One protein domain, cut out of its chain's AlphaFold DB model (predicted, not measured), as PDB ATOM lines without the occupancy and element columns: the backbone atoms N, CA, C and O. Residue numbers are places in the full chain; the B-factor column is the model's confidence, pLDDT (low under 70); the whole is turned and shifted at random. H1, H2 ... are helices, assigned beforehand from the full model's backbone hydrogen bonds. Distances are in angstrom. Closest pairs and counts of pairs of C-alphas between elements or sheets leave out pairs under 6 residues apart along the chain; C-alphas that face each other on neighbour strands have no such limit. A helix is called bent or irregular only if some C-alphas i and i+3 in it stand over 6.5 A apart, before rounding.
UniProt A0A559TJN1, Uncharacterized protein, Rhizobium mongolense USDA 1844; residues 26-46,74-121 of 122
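This is residues 26 to 46 and 74 to 121 of the 122 residues of an uncharacterized protein of Rhizobium mongolense USDA 1844 (UniProt A0A559TJN1). One long helix, H2, makes the length, with H1 along one side, H4 along another, and short H3 at the corner between H2 and H4; residues 74 to 82 stick out. The printed part has 69 residues with four named helices, H1 to H4 in order, all helix. It is loose, radius of gyration of the C-alphas 13.9 A, spanning 41 by 23 by 16 A.

Start at H1, residues 28 to 46: it touches H2, residues 78 to 101, closest at C-alphas Tyr 34 and Cys 93, 6.4 A, opposite ways at a steep tilt of 36 degrees, only just past shallow. H3, residues 103 to 108, is close to H2 but not clearly touching, closest at C-alphas Gln 99 and Phe 106, 6.0 A. H4, residues 111 to 119, touches H2, closest at C-alphas Ile 92 and Met 119, 7.0 A, opposite ways at a shallow tilt of 28 degrees. Every O i to N i+4 pair is within hydrogen-bond range in H2, H3 and H4; in H1, 14 of 15.

Find C-alpha 28 at (-35.502, 84.488, 53.852); H1 runs 24.2 A, irregular, C-alphas 43 and 46 being 7.3 A apart. H2 runs 34.6 A, H3 8.7 A, and H4 11.9 A to C-alpha 119 at (-44.663, 76.439, 42.575).

Residues 47 to 73 are not printed; C-alphas 46 and 74 are 15.3 A apart across the cut. No printed residue is under 70 in pLDDT.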
ATOM      1  N   ALA A  26     -34.052  90.229  51.972       92.31
ATOM      2  CA  ALA A  26     -35.164  90.481  51.059       92.31
ATOM      3  C   ALA A  26     -36.268  89.405  51.113       92.31
ATOM      4  O   ALA A  26     -37.452  89.734  51.136       92.31
ATOM      5  N   ASP A  27     -35.897  88.121  51.119       92.88
ATOM      6  CA  ASP A  27     -36.804  86.976  51.243       92.88
ATOM      7  C   ASP A  27     -36.056  85.759  51.820       92.88
ATOM      8  O   ASP A  27     -35.444  84.953  51.108       92.88
ATOM      9  N   GLY A  28     -36.154  85.589  53.141       92.62
ATOM     10  CA  GLY A  28     -35.502  84.488  53.852       92.62
ATOM     11  C   GLY A  28     -35.923  83.091  53.382       92.62
ATOM     12  O   GLY A  28     -35.122  82.162  53.454       92.62
ATOM     13  N   LYS A  29     -37.140  82.913  52.843       92.75
ATOM     14  CA  LYS A  29     -37.578  81.602  52.331       92.75
ATOM     15  C   LYS A  29     -36.864  81.259  51.031       92.75
ATOM     16  O   LYS A  29     -36.433  80.122  50.852       92.75
ATOM     17  N   VAL A  30     -36.733  82.236  50.134       93.81
ATOM     18  CA  VAL A  30     -35.995  82.071  48.873       93.81
ATOM     19  C   VAL A  30     -34.517  81.825  49.155       93.81
ATOM     20  O   VAL A  30     -33.919  80.951  48.534       93.81
ATOM     21  N   SER A  31     -33.959  82.514  50.151       93.88
ATOM     22  CA  SER A  31     -32.584  82.295  50.594       93.88
ATOM     23  C   SER A  31     -32.338  80.867  51.093       93.88
ATOM     24  O   SER A  31     -31.446  80.181  50.592       93.88
ATOM     25  N   THR A  32     -33.191  80.355  51.988       93.94
ATOM     26  CA  THR A  32     -33.096  78.962  52.459       93.94
ATOM     27  C   THR A  32     -33.254  77.951  51.318       93.94
ATOM     28  O   THR A  32     -32.535  76.949  51.271       93.94
ATOM     29  N   ALA A  33     -34.174  78.199  50.379       93.69
ATOM     30  CA  ALA A  33     -34.364  77.332  49.218       93.69
ATOM     31  C   ALA A  33     -33.119  77.308  48.316       93.69
ATOM     32  O   ALA A  33     -32.697  76.234  47.888       93.69
ATOM     33  N   TYR A  34     -32.499  78.467  48.077       94.00
ATOM     34  CA  TYR A  34     -31.254  78.576  47.322       94.00
ATOM     35  C   TYR A  34     -30.126  77.766  47.963       94.00
ATOM     36  O   TYR A  34     -29.497  76.964  47.276       94.00
ATOM     37  N   GLU A  35     -29.881  77.942  49.264       92.69
ATOM     38  CA  GLU A  35     -28.810  77.225  49.970       92.69
ATOM     39  C   GLU A  35     -29.035  75.713  49.938       92.69
ATOM     40  O   GLU A  35     -28.119  74.952  49.625       92.69
ATOM     41  N   THR A  36     -30.279  75.286  50.173       93.38
ATOM     42  CA  THR A  36     -30.667  73.872  50.119       93.38
ATOM     43  C   THR A  36     -30.385  73.276  48.741       93.38
ATOM     44  O   THR A  36     -29.738  72.235  48.636       93.38
ATOM     45  N   LEU A  37     -30.825  73.948  47.671       93.69
ATOM     46  CA  LEU A  37     -30.601  73.493  46.298       93.69
ATOM     47  C   LEU A  37     -29.113  73.503  45.933       93.69
ATOM     48  O   LEU A  37     -28.640  72.589  45.260       93.69
ATOM     49  N   TYR A  38     -28.366  74.511  46.381       90.50
ATOM     50  CA  TYR A  38     -26.938  74.624  46.116       90.50
ATOM     51  C   TYR A  38     -26.155  73.459  46.735       90.50
ATOM     52  O   TYR A  38     -25.395  72.793  46.030       90.50
ATOM     53  N   GLU A  39     -26.377  73.163  48.018       89.44
ATOM     54  CA  GLU A  39     -25.724  72.038  48.701       89.44
ATOM     55  C   GLU A  39     -26.189  70.684  48.149       89.44
ATOM     56  O   GLU A  39     -25.369  69.797  47.916       89.44
ATOM     57  N   GLN A  40     -27.478  70.536  47.828       90.19
ATOM     58  CA  GLN A  40     -27.999  69.325  47.194       90.19
ATOM     59  C   GLN A  40     -27.300  69.041  45.854       90.19
ATOM     60  O   GLN A  40     -26.903  67.908  45.582       90.19
ATOM     61  N   LEU A  41     -27.110  70.061  45.013       89.75
ATOM     62  CA  LEU A  41     -26.395  69.907  43.744       89.75
ATOM     63  C   LEU A  41     -24.924  69.531  43.959       89.75
ATOM     64  O   LEU A  41     -24.380  68.737  43.190       89.75
ATOM     65  N   ILE A  42     -24.282  70.061  45.006       87.12
ATOM     66  CA  ILE A  42     -22.928  69.647  45.389       87.12
ATOM     67  C   ILE A  42     -22.913  68.164  45.733       87.12
ATOM     68  O   ILE A  42     -22.120  67.436  45.142       87.12
ATOM     69  N   ASP A  43     -23.798  67.710  46.615       85.62
ATOM     70  CA  ASP A  43     -23.882  66.308  47.028       85.62
ATOM     71  C   ASP A  43     -24.086  65.356  45.835       85.62
ATOM     72  O   ASP A  43     -23.508  64.269  45.808       85.62
ATOM     73  N   PHE A  44     -24.812  65.790  44.798       84.94
ATOM     74  CA  PHE A  44     -25.013  65.030  43.556       84.94
ATOM     75  C   PHE A  44     -23.907  65.187  42.501       84.94
ATOM     76  O   PHE A  44     -24.053  64.716  41.375       84.94
ATOM     77  N   GLY A  45     -22.775  65.799  42.849       81.81
ATOM     78  CA  GLY A  45     -21.589  65.804  41.991       81.81
ATOM     79  C   GLY A  45     -21.399  67.060  41.142       81.81
ATOM     80  O   GLY A  45     -20.538  67.054  40.263       81.81
ATOM     81  N   ALA A  46     -22.101  68.170  41.420       82.81
ATOM     82  CA  ALA A  46     -21.779  69.468  40.804       82.81
ATOM     83  C   ALA A  46     -20.323  69.903  41.082       82.81
ATOM     84  O   ALA A  46     -19.741  70.700  40.343       82.81
ATOM     85  N   HIS A  74     -27.496  58.070  34.051       82.31
ATOM     86  CA  HIS A  74     -28.304  57.039  34.724       82.31
ATOM     87  C   HIS A  74     -29.506  56.494  33.922       82.31
ATOM     88  O   HIS A  74     -30.288  55.718  34.464       82.31
ATOM     89  N   GLY A  75     -29.669  56.886  32.654       83.00
ATOM     90  CA  GLY A  75     -30.803  56.497  31.816       83.00
ATOM     91  C   GLY A  75     -32.148  56.945  32.394       83.00
ATOM     92  O   GLY A  75     -32.235  57.944  33.113       83.00
ATOM     93  N   ASP A  76     -33.204  56.201  32.076       86.62
ATOM     94  CA  ASP A  76     -34.539  56.442  32.618       86.62
ATOM     95  C   ASP A  76     -34.676  55.936  34.057       86.62
ATOM     96  O   ASP A  76     -34.087  54.937  34.461       86.62
ATOM     97  N   GLY A  77     -35.534  56.597  34.838       87.69
ATOM     98  CA  GLY A  77     -35.898  56.122  36.168       87.69
ATOM     99  C   GLY A  77     -35.930  57.218  37.220       87.69
ATOM    100  O   GLY A  77     -36.181  58.390  36.935       87.69
ATOM    101  N   LEU A  78     -35.745  56.812  38.474       89.19
ATOM    102  CA  LEU A  78     -35.759  57.727  39.612       89.19
ATOM    103  C   LEU A  78     -34.657  58.802  39.532       89.19
ATOM    104  O   LEU A  78     -34.996  59.961  39.777       89.19
ATOM    105  N   PRO A  79     -33.399  58.494  39.142       87.12
ATOM    106  CA  PRO A  79     -32.353  59.513  39.038       87.12
ATOM    107  C   PRO A  79     -32.712  60.630  38.052       87.12
ATOM    108  O   PRO A  79     -32.635  61.806  38.405       87.12
ATOM    109  N   LEU A  80     -33.204  60.275  36.858       89.50
ATOM    110  CA  LEU A  80     -33.641  61.248  35.855       89.50
ATOM    111  C   LEU A  80     -34.833  62.079  36.343       89.50
ATOM    112  O   LEU A  80     -34.823  63.302  36.229       89.50
ATOM    113  N   ARG A  81     -35.849  61.440  36.939       91.94
ATOM    114  CA  ARG A  81     -37.009  62.156  37.498       91.94
ATOM    115  C   ARG A  81     -36.609  63.134  38.600       91.94
ATOM    116  O   ARG A  81     -37.125  64.250  38.633       91.94
ATOM    117  N   SER A  82     -35.690  62.728  39.474       90.81
ATOM    118  CA  SER A  82     -35.139  63.586  40.523       90.81
ATOM    119  C   SER A  82     -34.405  64.782  39.916       90.81
ATOM    120  O   SER A  82     -34.725  65.920  40.242       90.81
ATOM    121  N   ALA A  83     -33.517  64.544  38.945       90.19
ATOM    122  CA  ALA A  83     -32.779  65.602  38.260       90.19
ATOM    123  C   ALA A  83     -33.707  66.610  37.559       90.19
ATOM    124  O   ALA A  83     -33.510  67.819  37.689       90.19
ATOM    125  N   LEU A  84     -34.754  66.141  36.871       93.06
ATOM    126  CA  LEU A  84     -35.750  67.009  36.232       93.06
ATOM    127  C   LEU A  84     -36.524  67.843  37.261       93.06
ATOM    128  O   LEU A  84     -36.714  69.044  37.061       93.06
ATOM    129  N   ARG A  85     -36.930  67.237  38.384       94.50
ATOM    130  CA  ARG A  85     -37.606  67.957  39.471       94.50
ATOM    131  C   ARG A  85     -36.699  69.017  40.091       94.50
ATOM    132  O   ARG A  85     -37.120  70.163  40.214       94.50
ATOM    133  N   THR A  86     -35.461  68.666  40.431       94.88
ATOM    134  CA  THR A  86     -34.481  69.616  40.973       94.88
ATOM    135  C   THR A  86     -34.194  70.739  39.978       94.88
ATOM    136  O   THR A  86     -34.115  71.896  40.375       94.88
ATOM    137  N   THR A  87     -34.128  70.441  38.678       95.06
ATOM    138  CA  THR A  87     -33.966  71.462  37.629       95.06
ATOM    139  C   THR A  87     -35.121  72.463  37.637       95.06
ATOM    140  O   THR A  87     -34.887  73.671  37.610       95.06
ATOM    141  N   ALA A  88     -36.367  71.985  37.739       96.31
ATOM    142  CA  ALA A  88     -37.530  72.861  37.855       96.31
ATOM    143  C   ALA A  88     -37.473  73.720  39.132       96.31
ATOM    144  O   ALA A  88     -37.706  74.924  39.070       96.31
ATOM    145  N   GLN A  89     -37.092  73.132  40.270       96.50
ATOM    146  CA  GLN A  89     -36.946  73.849  41.542       96.50
ATOM    147  C   GLN A  89     -35.864  74.937  41.484       96.50
ATOM    148  O   GLN A  89     -36.079  76.042  41.980       96.50
ATOM    149  N   VAL A  90     -34.733  74.672  40.822       96.38
ATOM    150  CA  VAL A  90     -33.697  75.684  40.561       96.38
ATOM    151  C   VAL A  90     -34.252  76.814  39.695       96.38
ATOM    152  O   VAL A  90     -34.059  77.980  40.031       96.38
ATOM    153  N   GLY A  91     -34.988  76.493  38.627       96.50
ATOM    154  CA  GLY A  91     -35.647  77.495  37.784       96.50
ATOM    155  C   GLY A  91     -36.615  78.383  38.573       96.50
ATOM    156  O   GLY A  91     -36.539  79.607  38.484       96.50
ATOM    157  N   ILE A  92     -37.461  77.782  39.414       96.56
ATOM    158  CA  ILE A  92     -38.373  78.502  40.318       96.56
ATOM    159  C   ILE A  92     -37.587  79.406  41.272       96.56
ATOM    160  O   ILE A  92     -37.942  80.570  41.431       96.56
ATOM    161  N   CYS A  93     -36.511  78.904  41.883       96.12
ATOM    162  CA  CYS A  93     -35.671  79.692  42.785       96.12
ATOM    163  C   CYS A  93     -35.088  80.924  42.078       96.12
ATOM    164  O   CYS A  93     -35.109  82.022  42.631       96.12
ATOM    165  N   VAL A  94     -34.610  80.769  40.841       95.06
ATOM    166  CA  VAL A  94     -34.087  81.883  40.037       95.06
ATOM    167  C   VAL A  94     -35.187  82.889  39.699       95.06
ATOM    168  O   VAL A  94     -34.970  84.090  39.845       95.06
ATOM    169  N   LEU A  95     -36.375  82.427  39.300       96.25
ATOM    170  CA  LEU A  95     -37.510  83.311  39.019       96.25
ATOM    171  C   LEU A  95     -37.958  84.070  40.270       96.25
ATOM    172  O   LEU A  95     -38.232  85.258  40.184       96.25
ATOM    173  N   ARG A  96     -37.958  83.427  41.440       95.62
ATOM    174  CA  ARG A  96     -38.244  84.076  42.727       95.62
ATOM    175  C   ARG A  96     -37.235  85.167  43.068       95.62
ATOM    176  O   ARG A  96     -37.633  86.248  43.479       95.62
ATOM    177  N   ILE A  97     -35.943  84.920  42.849       94.12
ATOM    178  CA  ILE A  97     -34.913  85.961  42.992       94.12
ATOM    179  C   ILE A  97     -35.181  87.101  41.995       94.12
ATOM    180  O   ILE A  97     -35.119  88.273  42.358       94.12
ATOM    181  N   GLY A  98     -35.530  86.771  40.750       94.31
ATOM    182  CA  GLY A  98     -35.918  87.746  39.730       94.31
ATOM    183  C   GLY A  98     -37.128  88.595  40.131       94.31
ATOM    184  O   GLY A  98     -37.103  89.803  39.920       94.31
ATOM    185  N   GLN A  99     -38.141  87.990  40.756       95.12
ATOM    186  CA  GLN A  99     -39.341  88.656  41.270       95.12
ATOM    187  C   GLN A  99     -38.978  89.716  42.315       95.12
ATOM    188  O   GLN A  99     -39.490  90.832  42.274       95.12
ATOM    189  N   THR A 100     -38.042  89.395  43.211       93.00
ATOM    190  CA  THR A 100     -37.519  90.335  44.210       93.00
ATOM    191  C   THR A 100     -36.739  91.489  43.573       93.00
ATOM    192  O   THR A 100     -36.861  92.629  44.011       93.00
ATOM    193  N   LEU A 101     -35.937  91.210  42.543       93.50
ATOM    194  CA  LEU A 101     -35.093  92.216  41.888       93.50
ATOM    195  C   LEU A 101     -35.872  93.125  40.926       93.50
ATOM    196  O   LEU A 101     -35.532  94.298  40.779       93.50
ATOM    197  N   TYR A 102     -36.900  92.592  40.262       95.19
ATOM    198  CA  TYR A 102     -37.630  93.263  39.185       95.19
ATOM    199  C   TYR A 102     -39.155  93.154  39.361       95.19
ATOM    200  O   TYR A 102     -39.843  92.693  38.444       95.19
ATOM    201  N   PRO A 103     -39.720  93.612  40.493       94.56
ATOM    202  CA  PRO A 103     -41.133  93.399  40.815       94.56
ATOM    203  C   PRO A 103     -42.080  94.002  39.770       94.56
ATOM    204  O   PRO A 103     -43.072  93.383  39.401       94.56
ATOM    205  N   GLN A 104     -41.741  95.171  39.216       96.44
ATOM    206  CA  GLN A 104     -42.554  95.800  38.173       96.44
ATOM    207  C   GLN A 104     -42.612  94.957  36.893       96.44
ATOM    208  O   GLN A 104     -43.672  94.823  36.302       96.44
ATOM    209  N   ARG A 105     -41.503  94.315  36.495       96.06
ATOM    210  CA  ARG A 105     -41.487  93.444  35.307       96.06
ATOM    211  C   ARG A 105     -42.316  92.182  35.502       96.06
ATOM    212  O   ARG A 105     -42.914  91.714  34.543       96.06
ATOM    213  N   PHE A 106     -42.336  91.639  36.717       96.44
ATOM    214  CA  PHE A 106     -43.188  90.499  37.052       96.44
ATOM    215  C   PHE A 106     -44.667  90.872  36.987       96.44
ATOM    216  O   PHE A 106     -45.449  90.108  36.428       96.44
ATOM    217  N   ASN A 107     -45.016  92.069  37.463       94.12
ATOM    218  CA  ASN A 107     -46.374  92.589  37.385       94.12
ATOM    219  C   ASN A 107     -46.812  92.868  35.936       94.12
ATOM    220  O   ASN A 107     -47.854  92.381  35.513       94.12
ATOM    221  N   ASP A 108     -45.985  93.579  35.161       96.12
ATOM    222  CA  ASP A 108     -46.275  93.952  33.767       96.12
ATOM    223  C   ASP A 108     -46.523  92.728  32.864       96.12
ATOM    224  O   ASP A 108     -47.220  92.825  31.855       96.12
ATOM    225  N   LEU A 109     -45.917  91.587  33.205       95.75
ATOM    226  CA  LEU A 109     -45.984  90.338  32.446       95.75
ATOM    227  C   LEU A 109     -46.905  89.281  33.085       95.75
ATOM    228  O   LEU A 109     -46.953  88.166  32.576       95.75
ATOM    229  N   ASP A 110     -47.591  89.597  34.192       93.69
ATOM    230  CA  ASP A 110     -48.406  88.657  34.993       93.69
ATOM    231  C   ASP A 110     -47.669  87.354  35.387       93.69
ATOM    232  O   ASP A 110     -48.246  86.278  35.574       93.69
ATOM    233  N   LEU A 111     -46.350  87.446  35.569       95.31
ATOM    234  CA  LEU A 111     -45.519  86.297  35.938       95.31
ATOM    235  C   LEU A 111     -45.765  85.845  37.379       95.31
ATOM    236  O   LEU A 111     -45.433  84.713  37.729       95.31
ATOM    237  N   ASP A 112     -46.345  86.704  38.220       93.56
ATOM    238  CA  ASP A 112     -46.721  86.360  39.591       93.56
ATOM    239  C   ASP A 112     -47.705  85.184  39.613       93.56
ATOM    240  O   ASP A 112     -47.499  84.206  40.339       93.56
ATOM    241  N   THR A 113     -48.744  85.245  38.779       93.00
ATOM    242  CA  THR A 113     -49.781  84.213  38.697       93.00
ATOM    243  C   THR A 113     -49.208  82.899  38.165       93.00
ATOM    244  O   THR A 113     -49.421  81.833  38.756       93.00
ATOM    245  N   GLU A 114     -48.424  82.970  37.088       94.00
ATOM    246  CA  GLU A 114     -47.792  81.798  36.477       94.00
ATOM    247  C   GLU A 114     -46.793  81.121  37.421       94.00
ATOM    248  O   GLU A 114     -46.825  79.898  37.607       94.00
ATOM    249  N   LEU A 115     -45.942  81.908  38.086       95.19
ATOM    250  CA  LEU A 115     -44.953  81.387  39.022       95.19
ATOM    251  C   LEU A 115     -45.633  80.687  40.204       95.19
ATOM    252  O   LEU A 115     -45.228  79.583  40.573       95.19
ATOM    253  N   GLN A 116     -46.704  81.265  40.756       94.00
ATOM    254  CA  GLN A 116     -47.479  80.632  41.830       94.00
ATOM    255  C   GLN A 116     -48.114  79.305  41.398       94.00
ATOM    256  O   GLN A 116     -48.175  78.362  42.191       94.00
ATOM    257  N   ALA A 117     -48.577  79.201  40.152       94.12
ATOM    258  CA  ALA A 117     -49.128  77.957  39.627       94.12
ATOM    259  C   ALA A 117     -48.056  76.858  39.528       94.12
ATOM    260  O   ALA A 117     -48.287  75.726  39.961       94.12
ATOM    261  N   ILE A 118     -46.867  77.194  39.019       94.25
ATOM    262  CA  ILE A 118     -45.757  76.241  38.873       94.25
ATOM    263  C   ILE A 118     -45.217  75.811  40.245       94.25
ATOM    264  O   ILE A 118     -44.965  74.623  40.453       94.25
ATOM    265  N   MET A 119     -45.110  76.733  41.206       93.94
ATOM    266  CA  MET A 119     -44.663  76.439  42.575       93.94
ATOM    267  C   MET A 119     -45.529  75.399  43.293       93.94
ATOM    268  O   MET A 119     -45.026  74.652  44.122       93.94
ATOM    269  N   LYS A 120     -46.825  75.302  42.978       93.12
ATOM    270  CA  LYS A 120     -47.704  74.276  43.571       93.12
ATOM    271  C   LYS A 120     -47.412  72.863  43.056       93.12
ATOM    272  O   LYS A 120     -47.891  71.895  43.643       93.12
ATOM    273  N   ARG A 121     -46.675  72.732  41.949       89.12
ATOM    274  CA  ARG A 121     -46.423  71.461  41.258       89.12
ATOM    275  C   ARG A 121     -45.069  70.828  41.603       89.12
ATOM    276  O   ARG A 121     -44.941  69.613  41.450       89.12
TER     277      ARG A 121